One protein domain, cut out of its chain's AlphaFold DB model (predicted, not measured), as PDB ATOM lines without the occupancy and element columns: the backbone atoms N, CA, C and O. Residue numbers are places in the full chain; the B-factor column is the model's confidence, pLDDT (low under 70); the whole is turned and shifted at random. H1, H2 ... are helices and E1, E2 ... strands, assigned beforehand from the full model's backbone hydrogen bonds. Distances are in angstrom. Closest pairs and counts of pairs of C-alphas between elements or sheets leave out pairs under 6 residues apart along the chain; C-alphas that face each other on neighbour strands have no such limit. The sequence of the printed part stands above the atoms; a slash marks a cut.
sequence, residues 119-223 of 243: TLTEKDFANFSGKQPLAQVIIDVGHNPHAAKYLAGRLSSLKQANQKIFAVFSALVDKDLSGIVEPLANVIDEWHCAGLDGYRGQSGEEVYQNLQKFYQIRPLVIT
ATOM      1  N   THR A 119      43.699 -41.269  28.240       89.69
ATOM      2  CA  THR A 119      42.615 -42.206  28.563       89.69
ATOM      3  C   THR A 119      42.917 -43.563  27.935       89.69
ATOM      4  O   THR A 119      43.116 -43.644  26.724       89.69
ATOM      5  N   LEU A 120      42.962 -44.614  28.751       88.88
ATOM      6  CA  LEU A 120      43.104 -45.984  28.268       88.88
ATOM      7  C   LEU A 120      41.785 -46.506  27.695       88.88
ATOM      8  O   LEU A 120      40.702 -46.225  28.207       88.88
ATOM      9  N   THR A 121      41.903 -47.309  26.647       88.00
ATOM     10  CA  THR A 121      40.800 -47.938  25.919       88.00
ATOM     11  C   THR A 121      40.757 -49.441  26.178       88.00
ATOM     12  O   THR A 121      41.713 -50.030  26.680       88.00
ATOM     13  N   GLU A 122      39.676 -50.109  25.771       84.88
ATOM     14  CA  GLU A 122      39.563 -51.572  25.879       84.88
ATOM     15  C   GLU A 122      40.729 -52.320  25.214       84.88
ATOM     16  O   GLU A 122      41.175 -53.347  25.728       84.88
ATOM     17  N   LYS A 123      41.271 -51.780  24.114       85.38
ATOM     18  CA  LYS A 123      42.438 -52.351  23.425       85.38
ATOM     19  C   LYS A 123      43.678 -52.353  24.317       85.38
ATOM     20  O   LYS A 123      44.442 -53.313  24.293       85.38
ATOM     21  N   ASP A 124      43.862 -51.309  25.120       86.56
ATOM     22  CA  ASP A 124      44.964 -51.234  26.076       86.56
ATOM     23  C   ASP A 124      44.785 -52.290  27.180       86.56
ATOM     24  O   ASP A 124      45.713 -53.020  27.512       86.56
ATOM     25  N   PHE A 125      43.566 -52.461  27.699       84.44
ATOM     26  CA  PHE A 125      43.289 -53.444  28.751       84.44
ATOM     27  C   PHE A 125      43.366 -54.902  28.296       84.44
ATOM     28  O   PHE A 125      43.827 -55.748  29.073       84.44
ATOM     29  N   ALA A 126      42.982 -55.197  27.050       82.62
ATOM     30  CA  ALA A 126      43.152 -56.517  26.441       82.62
ATOM     31  C   ALA A 126      44.618 -56.978  26.497       82.62
ATOM     32  O   ALA A 126      44.901 -58.149  26.733       82.62
ATOM     33  N   ASN A 127      45.543 -56.025  26.372       78.81
ATOM     34  CA  ASN A 127      46.980 -56.249  26.410       78.81
ATOM     35  C   ASN A 127      47.574 -56.355  27.825       78.81
ATOM     36  O   ASN A 127      48.656 -56.921  27.986       78.81
ATOM     37  N   PHE A 128      46.908 -55.798  28.840       73.06
ATOM     38  CA  PHE A 128      47.414 -55.770  30.217       73.06
ATOM     39  C   PHE A 128      46.857 -56.884  31.096       73.06
ATOM     40  O   PHE A 128      47.610 -57.551  31.803       73.06
ATOM     41  N   SER A 129      45.534 -57.045  31.106       75.69
ATOM     42  CA  SER A 129      44.843 -57.926  32.058       75.69
ATOM     43  C   SER A 129      43.811 -58.844  31.410       75.69
ATOM     44  O   SER A 129      43.298 -59.739  32.081       75.69
ATOM     45  N   GLY A 130      43.467 -58.607  30.136       75.50
ATOM     46  CA  GLY A 130      42.378 -59.298  29.441       75.50
ATOM     47  C   GLY A 130      40.982 -58.977  29.991       75.50
ATOM     48  O   GLY A 130      40.000 -59.534  29.511       75.50
ATOM     49  N   LYS A 131      40.872 -58.098  30.996       79.12
ATOM     50  CA  LYS A 131      39.615 -57.707  31.639       79.12
ATOM     51  C   LYS A 131      39.279 -56.266  31.293       79.12
ATOM     52  O   LYS A 131      40.151 -55.401  31.347       79.12
ATOM     53  N   GLN A 132      38.012 -56.007  30.987       81.50
ATOM     54  CA  GLN A 132      37.534 -54.637  30.839       81.50
ATOM     55  C   GLN A 132      37.582 -53.909  32.192       81.50
ATOM     56  O   GLN A 132      37.282 -54.515  33.229       81.50
ATOM     57  N   PRO A 133      37.986 -52.630  32.210       85.69
ATOM     58  CA  PRO A 133      38.026 -51.856  33.438       85.69
ATOM     59  C   PRO A 133      36.600 -51.510  33.889       85.69
ATOM     60  O   PRO A 133      35.716 -51.263  33.074       85.69
ATOM     61  N   LEU A 134      36.384 -51.440  35.203       87.56
ATOM     62  CA  LEU A 134      35.096 -51.030  35.785       87.56
ATOM     63  C   LEU A 134      34.893 -49.504  35.788       87.56
ATOM     64  O   LEU A 134      33.835 -49.019  36.178       87.56
ATOM     65  N   ALA A 135      35.919 -48.746  35.399       89.94
ATOM     66  CA  ALA A 135      35.932 -47.291  35.377       89.94
ATOM     67  C   ALA A 135      36.810 -46.788  34.225       89.94
ATOM     68  O   ALA A 135      37.686 -47.502  33.735       89.94
ATOM     69  N   GLN A 136      36.612 -45.533  33.822       92.88
ATOM     70  CA  GLN A 136      37.557 -44.856  32.940       92.88
ATOM     71  C   GLN A 136      38.921 -44.752  33.637       92.88
ATOM     72  O   GLN A 136      39.002 -44.334  34.791       92.88
ATOM     73  N   VAL A 137      39.996 -45.101  32.928       93.19
ATOM     74  CA  VAL A 137      41.362 -45.016  33.459       93.19
ATOM     75  C   VAL A 137      42.143 -43.963  32.693       93.19
ATOM     76  O   VAL A 137      42.275 -44.039  31.472       93.19
ATOM     77  N   ILE A 138      42.662 -42.981  33.428       94.00
ATOM     78  CA  ILE A 138      43.477 -41.886  32.904       94.00
ATOM     79  C   ILE A 138      44.879 -42.001  33.501       94.00
ATOM     80  O   ILE A 138      45.023 -42.175  34.709       94.00
ATOM     81  N   ILE A 139      45.910 -41.891  32.662       93.19
ATOM     82  CA  ILE A 139      47.315 -41.900  33.081       93.19
ATOM     83  C   ILE A 139      47.947 -40.534  32.811       93.19
ATOM     84  O   ILE A 139      47.894 -40.026  31.687       93.19
ATOM     85  N   ASP A 140      48.604 -39.970  33.828       93.12
ATOM     86  CA  ASP A 140      49.407 -38.754  33.713       93.12
ATOM     87  C   ASP A 140      50.741 -38.874  34.479       93.12
ATOM     88  O   ASP A 140      50.773 -39.341  35.614       93.12
ATOM     89  N   VAL A 141      51.852 -38.459  33.856       92.62
ATOM     90  CA  VAL A 141      53.213 -38.454  34.449       92.62
ATOM     91  C   VAL A 141      53.619 -37.106  35.058       92.62
ATOM     92  O   VAL A 141      54.804 -36.850  35.311       92.62
ATOM     93  N   GLY A 142      52.669 -36.188  35.229       89.62
ATOM     94  CA  GLY A 142      52.857 -34.907  35.890       89.62
ATOM     95  C   GLY A 142      53.381 -35.090  37.311       89.62
ATOM     96  O   GLY A 142      52.724 -35.671  38.161       89.62
ATOM     97  N   HIS A 143      54.583 -34.581  37.567       91.00
ATOM     98  CA  HIS A 143      55.314 -34.785  38.825       91.00
ATOM     99  C   HIS A 143      55.848 -33.463  39.391       91.00
ATOM    100  O   HIS A 143      56.895 -33.422  40.035       91.00
ATOM    101  N   ASN A 144      55.186 -32.356  39.064       90.56
ATOM    102  CA  ASN A 144      55.509 -31.036  39.589       90.56
ATOM    103  C   ASN A 144      54.221 -30.224  39.809       90.56
ATOM    104  O   ASN A 144      53.196 -30.554  39.199       90.56
ATOM    105  N   PRO A 145      54.261 -29.156  40.626       90.31
ATOM    106  CA  PRO A 145      53.067 -28.385  40.976       90.31
ATOM    107  C   PRO A 145      52.330 -27.796  39.769       90.31
ATOM    108  O   PRO A 145      51.103 -27.766  39.723       90.31
ATOM    109  N   HIS A 146      53.066 -27.362  38.743       87.69
ATOM    110  CA  HIS A 146      52.468 -26.820  37.523       87.69
ATOM    111  C   HIS A 146      51.679 -27.891  36.748       87.69
ATOM    112  O   HIS A 146      50.545 -27.657  36.328       87.69
ATOM    113  N   ALA A 147      52.250 -29.087  36.588       91.00
ATOM    114  CA  ALA A 147      51.579 -30.214  35.950       91.00
ATOM    115  C   ALA A 147      50.362 -30.681  36.762       91.00
ATOM    116  O   ALA A 147      49.325 -30.976  36.174       91.00
ATOM    117  N   ALA A 148      50.457 -30.678  38.094       93.88
ATOM    118  CA  ALA A 148      49.343 -31.008  38.972       93.88
ATOM    119  C   ALA A 148      48.176 -30.018  38.848       93.88
ATOM    120  O   ALA A 148      47.032 -30.446  38.732       93.88
ATOM    121  N   LYS A 149      48.445 -28.705  38.780       93.25
ATOM    122  CA  LYS A 149      47.412 -27.682  38.519       93.25
ATOM    123  C   LYS A 149      46.710 -27.908  37.180       93.25
ATOM    124  O   LYS A 149      45.485 -27.835  37.103       93.25
ATOM    125  N   TYR A 150      47.475 -28.223  36.135       91.50
ATOM    126  CA  TYR A 150      46.906 -28.563  34.832       91.50
ATOM    127  C   TYR A 150      46.026 -29.823  34.902       91.50
ATOM    128  O   TYR A 150      44.897 -29.814  34.408       91.50
ATOM    129  N   LEU A 151      46.511 -30.885  35.555       93.94
ATOM    130  CA  LEU A 151      45.765 -32.127  35.750       93.94
ATOM    131  C   LEU A 151      44.468 -31.890  36.536       93.94
ATOM    132  O   LEU A 151      43.412 -32.349  36.112       93.94
ATOM    133  N   ALA A 152      44.525 -31.118  37.622       94.75
ATOM    134  CA  ALA A 152      43.368 -30.756  38.435       94.75
ATOM    135  C   ALA A 152      42.283 -30.051  37.614       94.75
ATOM    136  O   ALA A 152      41.113 -30.424  37.696       94.75
ATOM    137  N   GLY A 153      42.662 -29.081  36.774       93.19
ATOM    138  CA  GLY A 153      41.721 -28.393  35.889       93.19
ATOM    139  C   GLY A 153      41.055 -29.341  34.888       93.19
ATOM    140  O   GLY A 153      39.839 -29.303  34.702       93.19
ATOM    141  N   ARG A 154      41.831 -30.254  34.292       91.38
ATOM    142  CA  ARG A 154      41.306 -31.261  33.359       91.38
ATOM    143  C   ARG A 154      40.365 -32.248  34.047       91.38
ATOM    144  O   ARG A 154      39.284 -32.499  33.526       91.38
ATOM    145  N   LEU A 155      40.731 -32.765  35.216       94.31
ATOM    146  CA  LEU A 155      39.875 -33.667  35.989       94.31
ATOM    147  C   LEU A 155      38.588 -32.965  36.439       94.31
ATOM    148  O   LEU A 155      37.510 -33.532  36.297       94.31
ATOM    149  N   SER A 156      38.681 -31.710  36.885       93.56
ATOM    150  CA  SER A 156      37.512 -30.906  37.275       93.56
ATOM    151  C   SER A 156      36.533 -30.716  36.118       93.56
ATOM    152  O   SER A 156      35.330 -30.795  36.322       93.56
ATOM    153  N   SER A 157      37.037 -30.517  34.893       89.94
ATOM    154  CA  SER A 157      36.183 -30.392  33.703       89.94
ATOM    155  C   SER A 157      35.475 -31.693  33.305       89.94
ATOM    156  O   SER A 157      34.474 -31.643  32.597       89.94
ATOM    157  N   LEU A 158      35.989 -32.850  33.744       89.19
ATOM    158  CA  LEU A 158      35.386 -34.159  33.479       89.19
ATOM    159  C   LEU A 158      34.446 -34.618  34.600       89.19
ATOM    160  O   LEU A 158      33.488 -35.338  34.322       89.19
ATOM    161  N   LYS A 159      34.728 -34.248  35.856       91.88
ATOM    162  CA  LYS A 159      34.030 -34.768  37.038       91.88
ATOM    163  C   LYS A 159      32.562 -34.336  37.053       91.88
ATOM    164  O   LYS A 159      32.253 -33.154  37.175       91.88
ATOM    165  N   GLN A 160      31.653 -35.306  36.997       91.50
ATOM    166  CA  GLN A 160      30.220 -35.078  37.206       91.50
ATOM    167  C   GLN A 160      29.838 -35.215  38.689       91.50
ATOM    168  O   GLN A 160      30.534 -35.876  39.456       91.50
ATOM    169  N   ALA A 161      28.694 -34.645  39.089       87.19
ATOM    170  CA  ALA A 161      28.261 -34.569  40.493       87.19
ATOM    171  C   ALA A 161      28.196 -35.927  41.228       87.19
ATOM    172  O   ALA A 161      28.449 -35.984  42.426       87.19
ATOM    173  N   ASN A 162      27.903 -37.018  40.513       88.75
ATOM    174  CA  ASN A 162      27.769 -38.363  41.085       88.75
ATOM    175  C   ASN A 162      28.959 -39.285  40.765       88.75
ATOM    176  O   ASN A 162      28.855 -40.502  40.918       88.75
ATOM    177  N   GLN A 163      30.075 -38.736  40.285       92.69
ATOM    178  CA  GLN A 163      31.273 -39.504  39.961       92.69
ATOM    179  C   GLN A 163      32.343 -39.336  41.035       92.69
ATOM    180  O   GLN A 163      32.577 -38.237  41.536       92.69
ATOM    181  N   LYS A 164      33.025 -40.442  41.342       93.00
ATOM    182  CA  LYS A 164      34.222 -40.445  42.179       93.00
ATOM    183  C   LYS A 164      35.472 -40.563  41.321       93.00
ATOM    184  O   LYS A 164      35.490 -41.316  40.349       93.00
ATOM    185  N   ILE A 165      36.521 -39.858  41.717       95.00
ATOM    186  CA  ILE A 165      37.859 -39.951  41.150       95.00
ATOM    187  C   ILE A 165      38.766 -40.601  42.189       95.00
ATOM    188  O   ILE A 165      39.034 -40.031  43.244       95.00
ATOM    189  N   PHE A 166      39.257 -41.789  41.850       94.19
ATOM    190  CA  PHE A 166      40.239 -42.530  42.633       94.19
ATOM    191  C   PHE A 166      41.617 -42.298  42.021       94.19
ATOM    192  O   PHE A 166      41.816 -42.548  40.829       94.19
ATOM    193  N   ALA A 167      42.576 -41.838  42.815       94.25
ATOM    194  CA  ALA A 167      43.941 -41.645  42.350       94.25
ATOM    195  C   ALA A 167      44.831 -42.780  42.827       94.25
ATOM    196  O   ALA A 167      45.014 -42.954  44.025       94.25
ATOM    197  N   VAL A 168      45.443 -43.512  41.898       93.44
ATOM    198  CA  VAL A 168      46.587 -44.369  42.224       93.44
ATOM    199  C   VAL A 168      47.847 -43.532  42.071       93.44
ATOM    200  O   VAL A 168      48.228 -43.175  40.958       93.44
ATOM    201  N   PHE A 169      48.458 -43.165  43.193       92.62
ATOM    202  CA  PHE A 169      49.466 -42.117  43.254       92.62
ATOM    203  C   PHE A 169      50.798 -42.621  43.808       92.62
ATOM    204  O   PHE A 169      50.861 -43.379  44.779       92.62
ATOM    205  N   SER A 170      51.877 -42.140  43.198       91.19
ATOM    206  CA  SER A 170      53.230 -42.274  43.714       91.19
ATOM    207  C   SER A 170      54.106 -41.127  43.217       91.19
ATOM    208  O   SER A 170      53.862 -40.564  42.149       91.19
ATOM    209  N   ALA A 171      55.149 -40.801  43.973       91.00
ATOM    210  CA  ALA A 171      56.128 -39.782  43.622       91.00
ATOM    211  C   ALA A 171      57.520 -40.199  44.108       91.00
ATOM    212  O   ALA A 171      57.652 -40.937  45.079       91.00
ATOM    213  N   LEU A 172      58.572 -39.710  43.450       90.69
ATOM    214  CA  LEU A 172      59.944 -39.888  43.936       90.69
ATOM    215  C   LEU A 172      60.204 -39.002  45.164       90.69
ATOM    216  O   LEU A 172      59.556 -37.966  45.322       90.69
ATOM    217  N   VAL A 173      61.167 -39.389  46.002       88.25
ATOM    218  CA  VAL A 173      61.504 -38.684  47.258       88.25
ATOM    219  C   VAL A 173      61.951 -37.234  47.054       88.25
ATOM    220  O   VAL A 173      61.783 -36.408  47.941       88.25
ATOM    221  N   ASP A 174      62.504 -36.903  45.884       86.62
ATOM    222  CA  ASP A 174      63.033 -35.574  45.549       86.62
ATOM    223  C   ASP A 174      61.970 -34.591  45.031       86.62
ATOM    224  O   ASP A 174      62.304 -33.462  44.654       86.62
ATOM    225  N   LYS A 175      60.702 -35.015  44.942       86.81
ATOM    226  CA  LYS A 175      59.610 -34.186  44.419       86.81
ATOM    227  C   LYS A 175      58.935 -33.367  45.509       86.81
ATOM    228  O   LYS A 175      58.751 -33.826  46.631       86.81
ATOM    229  N   ASP A 176      58.497 -32.169  45.122       86.81
ATOM    230  CA  ASP A 176      57.612 -31.327  45.926       86.81
ATOM    231  C   ASP A 176      56.223 -31.970  46.002       86.81
ATOM    232  O   ASP A 176      55.337 -31.710  45.185       86.81
ATOM    233  N   LEU A 177      56.069 -32.879  46.963       88.00
ATOM    234  CA  LEU A 177      54.835 -33.624  47.151       88.00
ATOM    235  C   LEU A 177      53.674 -32.693  47.514       88.00
ATOM    236  O   LEU A 177      52.587 -32.845  46.962       88.00
ATOM    237  N   SER A 178      53.910 -31.717  48.396       87.81
ATOM    238  CA  SER A 178      52.875 -30.779  48.833       87.81
ATOM    239  C   SER A 178      52.311 -30.002  47.648       87.81
ATOM    240  O   SER A 178      51.099 -30.012  47.438       87.81
ATOM    241  N   GLY A 179      53.181 -29.408  46.824       89.50
ATOM    242  CA  GLY A 179      52.753 -28.632  45.664       89.50
ATOM    243  C   GLY A 179      52.142 -29.478  44.538       89.50
ATOM    244  O   GLY A 179      51.369 -28.956  43.735       89.50
ATOM    245  N   ILE A 180      52.446 -30.780  44.462       91.94
ATOM    246  CA  ILE A 180      51.762 -31.713  43.547       91.94
ATOM    247  C   ILE A 180      50.355 -32.048  44.050       91.94
ATOM    248  O   ILE A 180      49.433 -32.179  43.251       91.94
ATOM    249  N   VAL A 181      50.178 -32.225  45.354       90.81
ATOM    250  CA  VAL A 181      48.929 -32.749  45.922       90.81
ATOM    251  C   VAL A 181      47.905 -31.644  46.139       90.81
ATOM    252  O   VAL A 181      46.725 -31.870  45.882       90.81
ATOM    253  N   GLU A 182      48.343 -30.440  46.519       91.38
ATOM    254  CA  GLU A 182      47.475 -29.280  46.787       91.38
ATOM    255  C   GLU A 182      46.420 -29.038  45.705       91.38
ATOM    256  O   GLU A 182      45.232 -28.979  46.026       91.38
ATOM    257  N   PRO A 183      46.787 -28.963  44.410       92.69
ATOM    258  CA  PRO A 183      45.818 -28.661  43.366       92.69
ATOM    259  C   PRO A 183      44.821 -29.803  43.148       92.69
ATOM    260  O   PRO A 183      43.722 -29.578  42.650       92.69
ATOM    261  N   LEU A 184      45.210 -31.032  43.486       92.94
ATOM    262  CA  LEU A 184      44.449 -32.246  43.216       92.94
ATOM    263  C   LEU A 184      43.543 -32.655  44.387       92.94
ATOM    264  O   LEU A 184      42.559 -33.364  44.172       92.94
ATOM    265  N   ALA A 185      43.848 -32.196  45.603       89.69
ATOM    266  CA  ALA A 185      43.177 -32.593  46.840       89.69
ATOM    267  C   ALA A 185      41.658 -32.346  46.825       89.69
ATOM    268  O   ALA A 185      40.911 -33.137  47.386       89.69
ATOM    269  N   ASN A 186      41.195 -31.294  46.141       86.88
ATOM    270  CA  ASN A 186      39.765 -30.967  46.045       86.88
ATOM    271  C   ASN A 186      39.015 -31.763  44.964       86.88
ATOM    272  O   ASN A 186      37.787 -31.738  44.914       86.88
ATOM    273  N   VAL A 187      39.739 -32.426  44.061       92.50
ATOM    274  CA  VAL A 187      39.157 -33.103  42.894       92.50
ATOM    275  C   VAL A 187      39.138 -34.616  43.085       92.50
ATOM    276  O   VAL A 187      38.190 -35.272  42.651       92.50
ATOM    277  N   ILE A 188      40.158 -35.165  43.745       93.19
ATOM    278  CA  ILE A 188      40.288 -36.597  44.025       93.19
ATOM    279  C   ILE A 188      39.521 -36.951  45.299       93.19
ATOM    280  O   ILE A 188      39.729 -36.342  46.344       93.19
ATOM    281  N   ASP A 189      38.674 -37.975  45.210       91.88
ATOM    282  CA  ASP A 189      37.823 -38.436  46.311       91.88
ATOM    283  C   ASP A 189      38.470 -39.532  47.159       91.88
ATOM    284  O   ASP A 189      38.034 -39.760  48.278       91.88
ATOM    285  N   GLU A 190      39.455 -40.254  46.623       91.81
ATOM    286  CA  GLU A 190      40.163 -41.318  47.335       91.81
ATOM    287  C   GLU A 190      41.565 -41.506  46.758       91.81
ATOM    288  O   GLU A 190      41.763 -41.505  45.539       91.81
ATOM    289  N   TRP A 191      42.546 -41.674  47.642       92.06
ATOM    290  CA  TRP A 191      43.952 -41.772  47.271       92.06
ATOM    291  C   TRP A 191      44.508 -43.149  47.614       92.06
ATOM    292  O   TRP A 191      44.595 -43.541  48.773       92.06
ATOM    293  N   HIS A 192      44.961 -43.857  46.593       92.56
ATOM    294  CA  HIS A 192      45.629 -45.143  46.674       92.56
ATOM    295  C   HIS A 192      47.137 -44.949  46.496       92.56
ATOM    296  O   HIS A 192      47.630 -44.760  45.385       92.56
ATOM    297  N   CYS A 193      47.885 -44.989  47.593       91.44
ATOM    298  CA  CYS A 193      49.331 -44.814  47.585       91.44
ATOM    299  C   CYS A 193      50.015 -46.102  47.126       91.44
ATOM    300  O   CYS A 193      49.730 -47.190  47.639       91.44
ATOM    301  N   ALA A 194      50.931 -45.975  46.171       90.81
ATOM    302  CA  ALA A 194      51.740 -47.069  45.654       90.81
ATOM    303  C   ALA A 194      53.230 -46.732  45.776       90.81
ATOM    304  O   ALA A 194      53.626 -45.566  45.730       90.81
ATOM    305  N   GLY A 195      54.066 -47.760  45.930       88.50
ATOM    306  CA  GLY A 195      55.516 -47.590  45.985       88.50
ATOM    307  C   GLY A 195      56.172 -47.527  44.604       88.50
ATOM    308  O   GLY A 195      55.655 -48.098  43.639       88.50
ATOM    309  N   LEU A 196      57.337 -46.884  44.536       89.00
ATOM    310  CA  LEU A 196      58.246 -46.927  43.388       89.00
ATOM    311  C   LEU A 196      59.546 -47.632  43.778       89.00
ATOM    312  O   LEU A 196      60.101 -47.377  44.843       89.00
ATOM    313  N   ASP A 197      60.049 -48.483  42.887       86.19
ATOM    314  CA  ASP A 197      61.359 -49.111  43.047       86.19
ATOM    315  C   ASP A 197      62.506 -48.132  42.732       86.19
ATOM    316  O   ASP A 197      62.377 -47.218  41.911       86.19
ATOM    317  N   GLY A 198      63.683 -48.401  43.302       85.44
ATOM    318  CA  GLY A 198      64.938 -47.710  42.992       85.44
ATOM    319  C   GLY A 198      65.360 -46.691  44.051       85.44
ATOM    320  O   GLY A 198      64.624 -46.397  44.980       85.44
ATOM    321  N   TYR A 199      66.566 -46.134  43.903       87.50
ATOM    322  CA  TYR A 199      67.217 -45.318  44.945       87.50
ATOM    323  C   TYR A 199      66.500 -44.000  45.293       87.50
ATOM    324  O   TYR A 199      66.748 -43.434  46.350       87.50
ATOM    325  N   ARG A 200      65.638 -43.497  44.399       88.81
ATOM    326  CA  ARG A 200      64.761 -42.329  44.646       88.81
ATOM    327  C   ARG A 200      63.304 -42.724  44.860       88.81
ATOM    328  O   ARG A 200      62.446 -41.854  44.983       88.81
ATOM    329  N   GLY A 201      63.018 -44.018  44.776       87.88
ATOM    330  CA  GLY A 201      61.702 -44.551  45.050       87.88
ATOM    331  C   GLY A 201      61.401 -44.459  46.539       87.88
ATOM    332  O   GLY A 201      62.309 -44.448  47.366       87.88
ATOM    333  N   GLN A 202      60.120 -44.376  46.856       89.44
ATOM    334  CA  GLN A 202      59.601 -44.501  48.212       89.44
ATOM    335  C   GLN A 202      58.464 -45.515  48.192       89.44
ATOM    336  O   GLN A 202      57.797 -45.707  47.170       89.44
ATOM    337  N   SER A 203      58.279 -46.196  49.311       90.00
ATOM    338  CA  SER A 203      57.195 -47.139  49.551       90.00
ATOM    339  C   SER A 203      55.831 -46.441  49.552       90.00
ATOM    340  O   SER A 203      55.719 -45.236  49.774       90.00
ATOM    341  N   GLY A 204      54.760 -47.211  49.332       89.19
ATOM    342  CA  GLY A 204      53.395 -46.679  49.425       89.19
ATOM    343  C   GLY A 204      53.060 -46.148  50.824       89.19
ATOM    344  O   GLY A 204      52.309 -45.187  50.936       89.19
ATOM    345  N   GLU A 205      53.665 -46.725  51.866       88.75
ATOM    346  CA  GLU A 205      53.564 -46.263  53.254       88.75
ATOM    347  C   GLU A 205      54.229 -44.891  53.441       88.75
ATOM    348  O   GLU A 205      53.628 -43.987  54.008       88.75
ATOM    349  N   GLU A 206      55.433 -44.686  52.904       89.50
ATOM    350  CA  GLU A 206      56.112 -43.384  52.972       89.50
ATOM    351  C   GLU A 206      55.333 -42.301  52.214       89.50
ATOM    352  O   GLU A 206      55.158 -41.194  52.728       89.50
ATOM    353  N   VAL A 207      54.795 -42.622  51.028       89.31
ATOM    354  CA  VAL A 207      53.907 -41.708  50.289       89.31
ATOM    355  C   VAL A 207      52.678 -41.369  51.134       89.31
ATOM    356  O   VAL A 207      52.362 -40.193  51.299       89.31
ATOM    357  N   TYR A 208      52.019 -42.379  51.707       88.88
ATOM    358  CA  TYR A 208      50.846 -42.221  52.567       88.88
ATOM    359  C   TYR A 208      51.128 -41.298  53.758       88.88
ATOM    360  O   TYR A 208      50.429 -40.303  53.951       88.88
ATOM    361  N   GLN A 209      52.189 -41.578  54.517       87.50
ATOM    362  CA  GLN A 209      52.579 -40.786  55.684       87.50
ATOM    363  C   GLN A 209      52.907 -39.345  55.303       87.50
ATOM    364  O   GLN A 209      52.556 -38.410  56.021       87.50
ATOM    365  N   ASN A 210      53.568 -39.141  54.162       85.62
ATOM    366  CA  ASN A 210      53.877 -37.803  53.685       85.62
ATOM    367  C   ASN A 210      52.616 -37.050  53.241       85.62
ATOM    368  O   ASN A 210      52.499 -35.871  53.556       85.62
ATOM    369  N   LEU A 211      51.644 -37.708  52.601       85.75
ATOM    370  CA  LEU A 211      50.356 -37.092  52.259       85.75
ATOM    371  C   LEU A 211      49.561 -36.669  53.499       85.75
ATOM    372  O   LEU A 211      49.032 -35.557  53.527       85.75
ATOM    373  N   GLN A 212      49.525 -37.511  54.537       83.94
ATOM    374  CA  GLN A 212      48.808 -37.216  55.784       83.94
ATOM    375  C   GLN A 212      49.308 -35.957  56.498       83.94
ATOM    376  O   GLN A 212      48.524 -35.281  57.162       83.94
ATOM    377  N   LYS A 213      50.600 -35.623  56.367       81.19
ATOM    378  CA  LYS A 213      51.180 -34.407  56.966       81.19
ATOM    379  C   LYS A 213      50.585 -33.131  56.378       81.19
ATOM    380  O   LYS A 213      50.462 -32.139  57.087       81.19
ATOM    381  N   PHE A 214      50.259 -33.152  55.088       74.56
ATOM    382  CA  PHE A 214      49.815 -31.965  54.360       74.56
ATOM    383  C   PHE A 214      48.297 -31.872  54.267       74.56
ATOM    384  O   PHE A 214      47.757 -30.769  54.211       74.56
ATOM    385  N   TYR A 215      47.597 -33.008  54.282       70.69
ATOM    386  CA  TYR A 215      46.156 -33.019  54.105       70.69
ATOM    387  C   TYR A 215      45.476 -34.097  54.947       70.69
ATOM    388  O   TYR A 215      45.881 -35.258  54.958       70.69
ATOM    389  N   GLN A 216      44.335 -33.742  55.541       66.44
ATOM    390  CA  GLN A 216      43.355 -34.709  56.052       66.44
ATOM    391  C   GLN A 216      42.562 -35.343  54.890       66.44
ATOM    392  O   GLN A 216      41.331 -35.316  54.877       66.44
ATOM    393  N   ILE A 217      43.263 -35.861  53.876       66.12
ATOM    394  CA  ILE A 217      42.659 -36.545  52.726       66.12
ATOM    395  C   ILE A 217      41.890 -37.779  53.220       66.12
ATOM    396  O   ILE A 217      42.367 -38.527  54.076       66.12
ATOM    397  N   ARG A 218      40.700 -38.009  52.657       64.31
ATOM    398  CA  ARG A 218      39.830 -39.148  52.976       64.31
ATOM    399  C   ARG A 218      39.431 -39.885  51.698       64.31
ATOM    400  O   ARG A 218      39.093 -39.188  50.755       64.31
ATOM    401  N   PRO A 219      39.330 -41.225  51.714       70.81
ATOM    402  CA  PRO A 219      40.229 -42.138  52.409       70.81
ATOM    403  C   PRO A 219      41.595 -42.206  51.709       70.81
ATOM    404  O   PRO A 219      41.729 -41.967  50.508       70.81
ATOM    405  N   LEU A 220      42.619 -42.539  52.489       74.06
ATOM    406  CA  LEU A 220      43.928 -42.927  51.982       74.06
ATOM    407  C   LEU A 220      44.058 -44.446  52.139       74.06
ATOM    408  O   LEU A 220      43.799 -44.984  53.216       74.06
ATOM    409  N   VAL A 221      44.473 -45.130  51.080       79.12
ATOM    410  CA  VAL A 221      44.619 -46.587  51.030       79.12
ATOM    411  C   VAL A 221      46.017 -46.921  50.538       79.12
ATOM    412  O   VAL A 221      46.497 -46.337  49.573       79.12
ATOM    413  N   ILE A 222      46.674 -47.888  51.166       76.69
ATOM    414  CA  ILE A 222      47.953 -48.401  50.674       76.69
ATOM    415  C   ILE A 222      47.667 -49.572  49.743       76.69
ATOM    416  O   ILE A 222      46.950 -50.508  50.093       76.69
ATOM    417  N   THR A 223      48.226 -49.518  48.540       76.12
ATOM    418  CA  THR A 223      48.094 -50.583  47.543       76.12
ATOM    419  C   THR A 223      49.407 -51.336  47.384       76.12
ATOM    420  O   THR A 223      50.485 -50.821  47.689       76.12
TER     421      THR A 223
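What this domain is: This is residues 119 to 223 of the 243 residues of the protein "Folylpolyglutamate synthase/dihydrofolate synthase" of Actinobacillus equuli (UniProt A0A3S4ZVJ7). Picture a small sheet of three short parallel strands side by side, E1, E2 and E3, with helix H4 covering part of one face. From H4 a series of contacts leads through the short helix H3 to the first residues of the long helix H2, while H1 lies away from these parts at the far end of a long link, residues 129 to 144. The printed part has 105 residues with four named helices and three named strands, in the order H1 H2 E1 H3 E2 H4 E3, and the sheet's order is E1 E2 E3. The class is mixed, helices and strands, with under half of the residues, 48, in named elements. The whole is compact, with a radius of gyration of the C-alphas of 14.1 A and spans of 36 by 33 by 24 A.

How they stand to each other: Look first at inner strand E2, residues 190 to 193. Edge strand E1, residues 166 to 169, is its parallel neighbour at 23 degrees, with N 169 and O 192 within hydrogen-bond range at 2.8 A. Edge strand E3, residues 220 to 222, is parallel to E2 at 31 degrees, with N 221 and O 191 at 2.8 A. H4, residues 204 to 214, is on the sheet at a height of 8.9 A, which gives two layers, a helix on one face of a sheet. It lies over E2 and only just over E3, where 3 of its C-alphas fall, and runs along the strands, at 10 degrees to E2 on the local plane. The closest C-alphas of H4 and E2 are those of Gly 204 and Cys 193, 4.8 A apart. H3, residues 177 to 181, touches H4; their closest C-alphas, of Ser 178 and Phe 214, are 6.4 A apart. H2, residues 145 to 158, touches H3 with residues 145 to 149 alone, closest at the C-alphas of Pro 145 and Ile 180, 4.4 A. H2 and H4 are apart, and H2 and H3 are not on the sheet. E1, H3, E2 and E2, H4, E3 are strand-helix-strand units, two parallel neighbour strands with a helix between, each with a right-handed crossover. H1, residues 122 to 128, touches no helix and is not on the sheet. Every O i to N i+4 pair is within hydrogen-bond range in H2 and H3; in H1 2 of 3 are, in H4 6 of 7.

Where its parts are: Find C-alpha 166 at (40.239, -42.530, 42.633), where E1 begins; E1 is 9.3 A long and E2 9.8 A. E3 is 6.9 A long and ends at C-alpha 222, (47.953, -48.401, 50.674). H4 spans 15.9 A and H3 6.1 A. From C-alpha 145 at (53.067, -28.385, 40.976), H2 runs 20.1 A; H1 spans 9.9 A.

The domain as a whole: The C-alphas of Ala 161 and Tyr 199 are the two farthest apart, at 40.7 A. The printed part has no cut; the link from H1 to H2 is long and that from H4 to E3 tight. The mean pLDDT of the printed part is 87.5, and residues 216 to 218 are under 70.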